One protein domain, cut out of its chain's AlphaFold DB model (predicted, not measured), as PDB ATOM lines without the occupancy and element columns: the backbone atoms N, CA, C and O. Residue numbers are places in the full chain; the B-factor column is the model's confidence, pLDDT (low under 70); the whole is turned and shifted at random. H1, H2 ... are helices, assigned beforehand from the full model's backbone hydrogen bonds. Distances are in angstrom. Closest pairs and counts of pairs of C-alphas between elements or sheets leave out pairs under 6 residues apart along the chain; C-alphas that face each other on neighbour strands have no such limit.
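What this domain is: This is residues 13 to 27 and 104 to 168 of the 168 residues of an uncharacterized protein of Desulfuromonadales bacterium GWD2_54_10 (UniProt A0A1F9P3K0). A long helical hairpin, H2 and H3 side by side, is joined by a looping link; H1 lies at the link's end of the rod, its residues 20 to 27 sticking out. The printed part has 80 residues with three named helices, H1, H2, H3 in order, and no named strand: all helix. It is extended, radius of gyration of the C-alphas 21.5 A, spanning 75 by 20 by 16 A.

Where its parts are: Find C-alpha 14 at (400.700, 311.304, 769.627); H1 runs from there to residue 27. H2, residues 104 to 126, is 33.2 A long. H3, residues 147 to 165, covers 26.7 A, ending at (400.019, 283.963, 816.688).

How they stand to each other: Look at Leu 107 and Ile 154: their C-alphas, the closest of H2 and H3, are 6.0 A apart. These helices touch at a shallow tilt of 18 degrees, opposite ways, a helical hairpin. H1 is apart from both. In H1, H2 and H3 every O i to N i+4 pair is within hydrogen-bond range.

The domain as a whole: C-alphas 26 and 168, the farthest apart, are 75.5 A apart. Residues 28 to 103 are not printed; the gap is 61.4 A. H2 to H3 is a long link. Look for pLDDT under 70 at residues 13 to 27, 132, 139 to 141 and 168.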
ATOM      1  N   CYS A  13     396.875 311.576 772.698       59.41
ATOM      2  CA  CYS A  13     397.593 310.611 771.876       59.41
ATOM      3  C   CYS A  13     398.581 311.296 770.899       59.41
ATOM      4  O   CYS A  13     398.266 312.376 770.394       59.41
ATOM      5  N   PRO A  14     399.725 310.683 770.535       60.44
ATOM      6  CA  PRO A  14     400.700 311.304 769.627       60.44
ATOM      7  C   PRO A  14     400.095 311.741 768.281       60.44
ATOM      8  O   PRO A  14     400.400 312.815 767.773       60.44
ATOM      9  N   ALA A  15     399.153 310.966 767.732       57.25
ATOM     10  CA  ALA A  15     398.430 311.338 766.511       57.25
ATOM     11  C   ALA A  15     397.546 312.589 766.701       57.25
ATOM     12  O   ALA A  15     397.452 313.441 765.818       57.25
ATOM     13  N   CYS A  16     396.943 312.730 767.880       61.00
ATOM     14  CA  CYS A  16     396.120 313.861 768.285       61.00
ATOM     15  C   CYS A  16     396.974 315.129 768.453       61.00
ATOM     16  O   CYS A  16     396.560 316.211 768.038       61.00
ATOM     17  N   GLN A  17     398.188 314.984 768.999       59.69
ATOM     18  CA  GLN A  17     399.156 316.074 769.145       59.69
ATOM     19  C   GLN A  17     399.596 316.628 767.784       59.69
ATOM     20  O   GLN A  17     399.653 317.844 767.611       59.69
ATOM     21  N   VAL A  18     399.823 315.769 766.781       63.47
ATOM     22  CA  VAL A  18     400.171 316.215 765.418       63.47
ATOM     23  C   VAL A  18     399.017 316.981 764.761       63.47
ATOM     24  O   VAL A  18     399.248 317.994 764.101       63.47
ATOM     25  N   VAL A  19     397.767 316.541 764.947       62.47
ATOM     26  CA  VAL A  19     396.591 317.256 764.415       62.47
ATOM     27  C   VAL A  19     396.383 318.590 765.131       62.47
ATOM     28  O   VAL A  19     396.112 319.593 764.475       62.47
ATOM     29  N   TYR A  20     396.579 318.638 766.448       58.47
ATOM     30  CA  TYR A  20     396.513 319.875 767.226       58.47
ATOM     31  C   TYR A  20     397.602 320.880 766.808       58.47
ATOM     32  O   TYR A  20     397.322 322.063 766.590       58.47
ATOM     33  N   ALA A  21     398.836 320.413 766.610       60.62
ATOM     34  CA  ALA A  21     399.937 321.228 766.101       60.62
ATOM     35  C   ALA A  21     399.637 321.781 764.694       60.62
ATOM     36  O   ALA A  21     399.860 322.957 764.422       60.62
ATOM     37  N   LYS A  22     399.048 320.971 763.806       60.34
ATOM     38  CA  LYS A  22     398.634 321.432 762.470       60.34
ATOM     39  C   LYS A  22     397.463 322.423 762.518       60.34
ATOM     40  O   LYS A  22     397.457 323.398 761.773       60.34
ATOM     41  N   ALA A  23     396.487 322.212 763.401       58.88
ATOM     42  CA  ALA A  23     395.342 323.110 763.559       58.88
ATOM     43  C   ALA A  23     395.742 324.478 764.142       58.88
ATOM     44  O   ALA A  23     395.235 325.505 763.694       58.88
ATOM     45  N   SER A  24     396.679 324.509 765.094       57.12
ATOM     46  CA  SER A  24     397.214 325.757 765.661       57.12
ATOM     47  C   SER A  24     398.054 326.548 764.652       57.12
ATOM     48  O   SER A  24     397.907 327.767 764.574       57.12
ATOM     49  N   GLN A  25     398.846 325.878 763.806       53.38
ATOM     50  CA  GLN A  25     399.569 326.530 762.703       53.38
ATOM     51  C   GLN A  25     398.621 327.131 761.653       53.38
ATOM     52  O   GLN A  25     398.824 328.262 761.213       53.38
ATOM     53  N   ASN A  26     397.538 326.429 761.303       52.31
ATOM     54  CA  ASN A  26     396.523 326.949 760.380       52.31
ATOM     55  C   ASN A  26     395.700 328.102 760.986       52.31
ATOM     56  O   ASN A  26     395.300 329.014 760.268       52.31
ATOM     57  N   ALA A  27     395.472 328.107 762.303       51.47
ATOM     58  CA  ALA A  27     394.807 329.211 762.997       51.47
ATOM     59  C   ALA A  27     395.689 330.471 763.106       51.47
ATOM     60  O   ALA A  27     395.161 331.584 763.092       51.47
ATOM     61  N   LYS A 104     394.244 292.312 812.448       85.75
ATOM     62  CA  LYS A 104     393.306 291.644 811.526       85.75
ATOM     63  C   LYS A 104     392.270 292.620 810.963       85.75
ATOM     64  O   LYS A 104     391.958 292.542 809.777       85.75
ATOM     65  N   ALA A 105     391.764 293.544 811.779       88.19
ATOM     66  CA  ALA A 105     390.869 294.600 811.309       88.19
ATOM     67  C   ALA A 105     391.586 295.561 810.346       88.19
ATOM     68  O   ALA A 105     391.036 295.900 809.300       88.19
ATOM     69  N   GLU A 106     392.831 295.932 810.653       82.94
ATOM     70  CA  GLU A 106     393.677 296.754 809.782       82.94
ATOM     71  C   GLU A 106     393.955 296.057 808.439       82.94
ATOM     72  O   GLU A 106     393.785 296.657 807.378       82.94
ATOM     73  N   LEU A 107     394.302 294.766 808.464       82.25
ATOM     74  CA  LEU A 107     394.491 293.951 807.262       82.25
ATOM     75  C   LEU A 107     393.232 293.948 806.391       82.25
ATOM     76  O   LEU A 107     393.328 294.179 805.187       82.25
ATOM     77  N   LYS A 108     392.058 293.742 806.999       87.75
ATOM     78  CA  LYS A 108     390.784 293.765 806.277       87.75
ATOM     79  C   LYS A 108     390.526 295.125 805.623       87.75
ATOM     80  O   LYS A 108     390.140 295.169 804.463       87.75
ATOM     81  N   ALA A 109     390.804 296.226 806.321       86.06
ATOM     82  CA  ALA A 109     390.651 297.566 805.757       86.06
ATOM     83  C   ALA A 109     391.560 297.796 804.534       86.06
ATOM     84  O   ALA A 109     391.133 298.417 803.559       86.06
ATOM     85  N   TYR A 110     392.794 297.278 804.550       81.12
ATOM     86  CA  TYR A 110     393.684 297.351 803.386       81.12
ATOM     87  C   TYR A 110     393.235 296.450 802.230       81.12
ATOM     88  O   TYR A 110     393.348 296.862 801.077       81.12
ATOM     89  N   GLU A 111     392.717 295.250 802.511       84.19
ATOM     90  CA  GLU A 111     392.151 294.360 801.486       84.19
ATOM     91  C   GLU A 111     390.907 294.980 800.828       84.19
ATOM     92  O   GLU A 111     390.820 295.015 799.599       84.19
ATOM     93  N   ASP A 112     390.004 295.560 801.621       87.50
ATOM     94  CA  ASP A 112     388.822 296.275 801.128       87.50
ATOM     95  C   ASP A 112     389.232 297.497 800.276       87.50
ATOM     96  O   ASP A 112     388.692 297.732 799.191       87.50
ATOM     97  N   GLY A 113     390.245 298.254 800.719       79.19
ATOM     98  CA  GLY A 113     390.797 299.387 799.967       79.19
ATOM     99  C   GLY A 113     391.448 298.984 798.638       79.19
ATOM    100  O   GLY A 113     391.334 299.706 797.641       79.19
ATOM    101  N   LEU A 114     392.091 297.814 798.587       81.06
ATOM    102  CA  LEU A 114     392.655 297.258 797.359       81.06
ATOM    103  C   LEU A 114     391.547 296.873 796.372       81.06
ATOM    104  O   LEU A 114     391.603 297.299 795.219       81.06
ATOM    105  N   GLN A 115     390.503 296.176 796.828       85.62
ATOM    106  CA  GLN A 115     389.347 295.837 795.989       85.62
ATOM    107  C   GLN A 115     388.650 297.084 795.438       85.62
ATOM    108  O   GLN A 115     388.311 297.148 794.256       85.62
ATOM    109  N   GLN A 116     388.473 298.113 796.269       84.38
ATOM    110  CA  GLN A 116     387.881 299.374 795.832       84.38
ATOM    111  C   GLN A 116     388.742 300.070 794.770       84.38
ATOM    112  O   GLN A 116     388.219 300.615 793.795       84.38
ATOM    113  N   THR A 117     390.064 300.046 794.938       79.44
ATOM    114  CA  THR A 117     391.004 300.612 793.963       79.44
ATOM    115  C   THR A 117     390.932 299.865 792.633       79.44
ATOM    116  O   THR A 117     390.887 300.499 791.580       79.44
ATOM    117  N   GLU A 118     390.870 298.536 792.658       85.38
ATOM    118  CA  GLU A 118     390.725 297.715 791.453       85.38
ATOM    119  C   GLU A 118     389.411 298.002 790.724       85.38
ATOM    120  O   GLU A 118     389.434 298.266 789.521       85.38
ATOM    121  N   ALA A 119     388.298 298.070 791.456       84.50
ATOM    122  CA  ALA A 119     386.999 298.433 790.899       84.50
ATOM    123  C   ALA A 119     387.010 299.843 790.281       84.50
ATOM    124  O   ALA A 119     386.459 300.062 789.201       84.50
ATOM    125  N   ASN A 120     387.682 300.805 790.922       81.00
ATOM    126  CA  ASN A 120     387.842 302.154 790.383       81.00
ATOM    127  C   ASN A 120     388.693 302.165 789.110       81.00
ATOM    128  O   ASN A 120     388.352 302.868 788.163       81.00
ATOM    129  N   ILE A 121     389.778 301.387 789.052       82.19
ATOM    130  CA  ILE A 121     390.604 301.264 787.845       82.19
ATOM    131  C   ILE A 121     389.804 300.630 786.708       82.19
ATOM    132  O   ILE A 121     389.883 301.097 785.575       82.19
ATOM    133  N   GLU A 122     389.022 299.591 786.986       84.38
ATOM    134  CA  GLU A 122     388.182 298.938 785.982       84.38
ATOM    135  C   GLU A 122     387.082 299.868 785.461       84.38
ATOM    136  O   GLU A 122     386.879 299.976 784.250       84.38
ATOM    137  N   LYS A 123     386.444 300.627 786.357       83.56
ATOM    138  CA  LYS A 123     385.495 301.676 785.986       83.56
ATOM    139  C   LYS A 123     386.153 302.770 785.144       83.56
ATOM    140  O   LYS A 123     385.633 303.137 784.099       83.56
ATOM    141  N   MET A 124     387.324 303.259 785.548       79.12
ATOM    142  CA  MET A 124     388.049 304.262 784.767       79.12
ATOM    143  C   MET A 124     388.427 303.732 783.386       79.12
ATOM    144  O   MET A 124     388.336 304.486 782.428       79.12
ATOM    145  N   LYS A 125     388.796 302.447 783.269       77.69
ATOM    146  CA  LYS A 125     389.074 301.783 781.985       77.69
ATOM    147  C   LYS A 125     387.843 301.697 781.083       77.69
ATOM    148  O   LYS A 125     387.993 301.859 779.876       77.69
ATOM    149  N   SER A 126     386.655 301.446 781.631       78.88
ATOM    150  CA  SER A 126     385.420 301.394 780.839       78.88
ATOM    151  C   SER A 126     384.899 302.782 780.446       78.88
ATOM    152  O   SER A 126     384.247 302.920 779.416       78.88
ATOM    153  N   GLU A 127     385.248 303.820 781.209       78.12
ATOM    154  CA  GLU A 127     384.953 305.228 780.906       78.12
ATOM    155  C   GLU A 127     385.951 305.869 779.925       78.12
ATOM    156  O   GLU A 127     385.770 307.019 779.508       78.12
ATOM    157  N   VAL A 128     386.995 305.142 779.518       77.56
ATOM    158  CA  VAL A 128     387.942 305.600 778.499       77.56
ATOM    159  C   VAL A 128     387.210 305.755 777.169       77.56
ATOM    160  O   VAL A 128     386.995 304.799 776.424       77.56
ATOM    161  N   GLY A 129     386.847 306.995 776.855       74.25
ATOM    162  CA  GLY A 129     386.246 307.337 775.576       74.25
ATOM    163  C   GLY A 129     387.171 307.032 774.394       74.25
ATOM    164  O   GLY A 129     388.399 306.973 774.509       74.25
ATOM    165  N   THR A 130     386.564 306.883 773.226       78.38
ATOM    166  CA  THR A 130     387.282 306.719 771.963       78.38
ATOM    167  C   THR A 130     387.793 308.072 771.474       78.38
ATOM    168  O   THR A 130     387.089 309.081 771.536       78.38
ATOM    169  N   CYS A 131     389.019 308.113 770.961       71.94
ATOM    170  CA  CYS A 131     389.552 309.291 770.301       71.94
ATOM    171  C   CYS A 131     388.684 309.637 769.073       71.94
ATOM    172  O   CYS A 131     388.554 308.804 768.171       71.94
ATOM    173  N   PRO A 132     388.145 310.865 768.965       69.44
ATOM    174  CA  PRO A 132     387.283 311.254 767.845       69.44
ATOM    175  C   PRO A 132     388.035 311.391 766.511       69.44
ATOM    176  O   PRO A 132     387.405 311.496 765.466       69.44
ATOM    177  N   ILE A 133     389.373 311.417 766.538       71.75
ATOM    178  CA  ILE A 133     390.223 311.591 765.350       71.75
ATOM    179  C   ILE A 133     390.697 310.239 764.813       71.75
ATOM    180  O   ILE A 133     390.660 310.011 763.609       71.75
ATOM    181  N   THR A 134     391.168 309.347 765.690       78.19
ATOM    182  CA  THR A 134     391.753 308.057 765.283       78.19
ATOM    183  C   THR A 134     390.780 306.886 765.392       78.19
ATOM    184  O   THR A 134     391.072 305.817 764.866       78.19
ATOM    185  N   GLY A 135     389.651 307.048 766.094       75.19
ATOM    186  CA  GLY A 135     388.708 305.960 766.361       75.19
ATOM    187  C   GLY A 135     389.239 304.887 767.321       75.19
ATOM    188  O   GLY A 135     388.576 303.873 767.517       75.19
ATOM    189  N   GLN A 136     390.415 305.088 767.927       76.50
ATOM    190  CA  GLN A 136     391.000 304.167 768.904       76.50
ATOM    191  C   GLN A 136     390.621 304.552 770.341       76.50
ATOM    192  O   GLN A 136     390.443 305.743 770.611       76.50
ATOM    193  N   PRO A 137     390.514 303.588 771.275       73.56
ATOM    194  CA  PRO A 137     390.338 303.901 772.691       73.56
ATOM    195  C   PRO A 137     391.501 304.772 773.179       73.56
ATOM    196  O   PRO A 137     392.658 304.529 772.826       73.56
ATOM    197  N   ASN A 138     391.197 305.812 773.961       73.12
ATOM    198  CA  ASN A 138     392.240 306.651 774.547       73.12
ATOM    199  C   ASN A 138     393.176 305.800 775.426       73.12
ATOM    200  O   ASN A 138     392.780 304.795 776.009       73.12
ATOM    201  N   GLN A 139     394.448 306.177 775.531       69.00
ATOM    202  CA  GLN A 139     395.350 305.472 776.439       69.00
ATOM    203  C   GLN A 139     395.066 305.901 777.878       69.00
ATOM    204  O   GLN A 139     395.181 307.076 778.219       69.00
ATOM    205  N   PHE A 140     394.711 304.938 778.726       69.56
ATOM    206  CA  PHE A 140     394.637 305.133 780.169       69.56
ATOM    207  C   PHE A 140     396.023 304.908 780.772       69.56
ATOM    208  O   PHE A 140     396.482 303.771 780.887       69.56
ATOM    209  N   ILE A 141     396.699 306.000 781.125       69.94
ATOM    210  CA  ILE A 141     397.992 305.958 781.805       69.94
ATOM    211  C   ILE A 141     397.741 306.236 783.284       69.94
ATOM    212  O   ILE A 141     397.471 307.370 783.678       69.94
ATOM    213  N   LEU A 142     397.827 305.190 784.103       73.88
ATOM    214  CA  LEU A 142     397.822 305.324 785.555       73.88
ATOM    215  C   LEU A 142     399.234 305.754 785.984       73.88
ATOM    216  O   LEU A 142     400.153 304.941 785.936       73.88
ATOM    217  N   LYS A 143     399.420 307.042 786.315       70.06
ATOM    218  CA  LYS A 143     400.734 307.592 786.711       70.06
ATOM    219  C   LYS A 143     401.225 307.008 788.042       70.06
ATOM    220  O   LYS A 143     402.388 306.640 788.127       70.06
ATOM    221  N   ASP A 144     400.322 306.853 789.010       72.62
ATOM    222  CA  ASP A 144     400.624 306.311 790.335       72.62
ATOM    223  C   ASP A 144     399.669 305.150 790.634       72.62
ATOM    224  O   ASP A 144     398.474 305.353 790.857       72.62
ATOM    225  N   ASP A 145     400.179 303.918 790.585       76.81
ATOM    226  CA  ASP A 145     399.424 302.717 790.940       76.81
ATOM    227  C   ASP A 145     399.662 302.375 792.421       76.81
ATOM    228  O   ASP A 145     400.768 301.954 792.769       76.81
ATOM    229  N   PRO A 146     398.664 302.526 793.314       77.12
ATOM    230  CA  PRO A 146     398.840 302.251 794.739       77.12
ATOM    231  C   PRO A 146     398.745 300.753 795.087       77.12
ATOM    232  O   PRO A 146     399.014 300.370 796.227       77.12
ATOM    233  N   ARG A 147     398.375 299.878 794.137       80.38
ATOM    234  CA  ARG A 147     398.252 298.426 794.359       80.38
ATOM    235  C   ARG A 147     399.535 297.764 794.885       80.38
ATOM    236  O   ARG A 147     399.422 297.053 795.880       80.38
ATOM    237  N   PRO A 148     400.735 297.980 794.308       83.38
ATOM    238  CA  PRO A 148     401.968 297.382 794.829       83.38
ATOM    239  C   PRO A 148     402.265 297.778 796.282       83.38
ATOM    240  O   PRO A 148     402.677 296.936 797.082       83.38
ATOM    241  N   GLU A 149     402.012 299.032 796.664       79.81
ATOM    242  CA  GLU A 149     402.222 299.483 798.044       79.81
ATOM    243  C   GLU A 149     401.224 298.844 799.018       79.81
ATOM    244  O   GLU A 149     401.605 298.418 800.110       79.81
ATOM    245  N   LEU A 150     399.949 298.749 798.623       77.88
ATOM    246  CA  LEU A 150     398.911 298.087 799.415       77.88
ATOM    247  C   LEU A 150     399.206 296.593 799.585       77.88
ATOM    248  O   LEU A 150     399.123 296.083 800.700       77.88
ATOM    249  N   GLN A 151     399.623 295.908 798.518       85.56
ATOM    250  CA  GLN A 151     400.017 294.498 798.570       85.56
ATOM    251  C   GLN A 151     401.189 294.278 799.529       85.56
ATOM    252  O   GLN A 151     401.116 293.404 800.391       85.56
ATOM    253  N   SER A 152     402.221 295.124 799.457       88.62
ATOM    254  CA  SER A 152     403.362 295.054 800.374       88.62
ATOM    255  C   SER A 152     402.941 295.228 801.841       88.62
ATOM    256  O   SER A 152     403.373 294.467 802.711       88.62
ATOM    257  N   LYS A 153     402.048 296.182 802.134       82.75
ATOM    258  CA  LYS A 153     401.512 296.389 803.492       82.75
ATOM    259  C   LYS A 153     400.675 295.202 803.975       82.75
ATOM    260  O   LYS A 153     400.818 294.804 805.129       82.75
ATOM    261  N   ILE A 154     399.855 294.610 803.104       84.12
ATOM    262  CA  ILE A 154     399.058 293.413 803.414       84.12
ATOM    263  C   ILE A 154     399.971 292.228 803.739       84.12
ATOM    264  O   ILE A 154     399.758 291.553 804.745       84.12
ATOM    265  N   GLU A 155     401.004 291.974 802.933       90.31
ATOM    266  CA  GLU A 155     401.965 290.896 803.196       90.31
ATOM    267  C   GLU A 155     402.713 291.109 804.511       90.31
ATOM    268  O   GLU A 155     402.844 290.179 805.315       90.31
ATOM    269  N   LYS A 156     403.135 292.350 804.778       90.50
ATOM    270  CA  LYS A 156     403.769 292.715 806.043       90.50
ATOM    271  C   LYS A 156     402.843 292.440 807.230       90.50
ATOM    272  O   LYS A 156     403.245 291.720 808.142       90.50
ATOM    273  N   LEU A 157     401.595 292.911 807.198       86.06
ATOM    274  CA  LEU A 157     400.616 292.661 808.263       86.06
ATOM    275  C   LEU A 157     400.313 291.169 808.442       86.06
ATOM    276  O   LEU A 157     400.246 290.694 809.576       86.06
ATOM    277  N   LYS A 158     400.208 290.401 807.351       88.25
ATOM    278  CA  LYS A 158     400.055 288.936 807.405       88.25
ATOM    279  C   LYS A 158     401.230 288.271 808.117       88.25
ATOM    280  O   LYS A 158     401.024 287.364 808.923       88.25
ATOM    281  N   SER A 159     402.455 288.723 807.848       89.81
ATOM    282  CA  SER A 159     403.652 288.206 808.515       89.81
ATOM    283  C   SER A 159     403.683 288.558 810.008       89.81
ATOM    284  O   SER A 159     403.985 287.695 810.830       89.81
ATOM    285  N   GLU A 160     403.299 289.784 810.374       85.19
ATOM    286  CA  GLU A 160     403.250 290.243 811.764       85.19
ATOM    287  C   GLU A 160     402.190 289.491 812.574       85.19
ATOM    288  O   GLU A 160     402.464 289.073 813.695       85.19
ATOM    289  N   ILE A 161     401.009 289.249 811.992       86.38
ATOM    290  CA  ILE A 161     399.961 288.437 812.623       86.38
ATOM    291  C   ILE A 161     400.466 287.015 812.872       86.38
ATOM    292  O   ILE A 161     400.355 286.543 813.996       86.38
ATOM    293  N   ARG A 162     401.102 286.361 811.886       87.75
ATOM    294  CA  ARG A 162     401.672 285.011 812.081       87.75
ATOM    295  C   ARG A 162     402.724 284.973 813.185       87.75
ATOM    296  O   ARG A 162     402.794 284.012 813.940       87.75
ATOM    297  N   GLN A 163     403.562 286.004 813.285       86.12
ATOM    298  CA  GLN A 163     404.560 286.081 814.352       86.12
ATOM    299  C   GLN A 163     403.926 286.259 815.732       86.12
ATOM    300  O   GLN A 163     404.454 285.719 816.698       86.12
ATOM    301  N   LEU A 164     402.833 287.018 815.832       81.56
ATOM    302  CA  LEU A 164     402.095 287.192 817.081       81.56
ATOM    303  C   LEU A 164     401.317 285.926 817.457       81.56
ATOM    304  O   LEU A 164     401.349 285.535 818.615       81.56
ATOM    305  N   GLU A 165     400.707 285.246 816.486       79.81
ATOM    306  CA  GLU A 165     400.019 283.963 816.688       79.81
ATOM    307  C   GLU A 165     400.981 282.853 817.134       79.81
ATOM    308  O   GLU A 165     400.607 282.033 817.957       79.81
ATOM    309  N   ASN A 166     402.231 282.847 816.657       83.38
ATOM    310  CA  ASN A 166     403.246 281.874 817.086       83.38
ATOM    311  C   ASN A 166     403.868 282.180 818.464       83.38
ATOM    312  O   ASN A 166     404.604 281.348 818.994       83.38
ATOM    313  N   LYS A 167     403.679 283.399 818.986       73.62
ATOM    314  CA  LYS A 167     404.208 283.848 820.287       73.62
ATOM    315  C   LYS A 167     403.169 283.787 821.409       73.62
ATOM    316  O   LYS A 167     403.560 283.932 822.567       73.62
ATOM    317  N   SER A 168     401.893 283.663 821.053       55.59
ATOM    318  CA  SER A 168     400.771 283.465 821.969       55.59
ATOM    319  C   SER A 168     400.529 281.983 822.213       55.59
ATOM    320  O   SER A 168     399.919 281.704 823.263       55.59
TER     321      SER A 168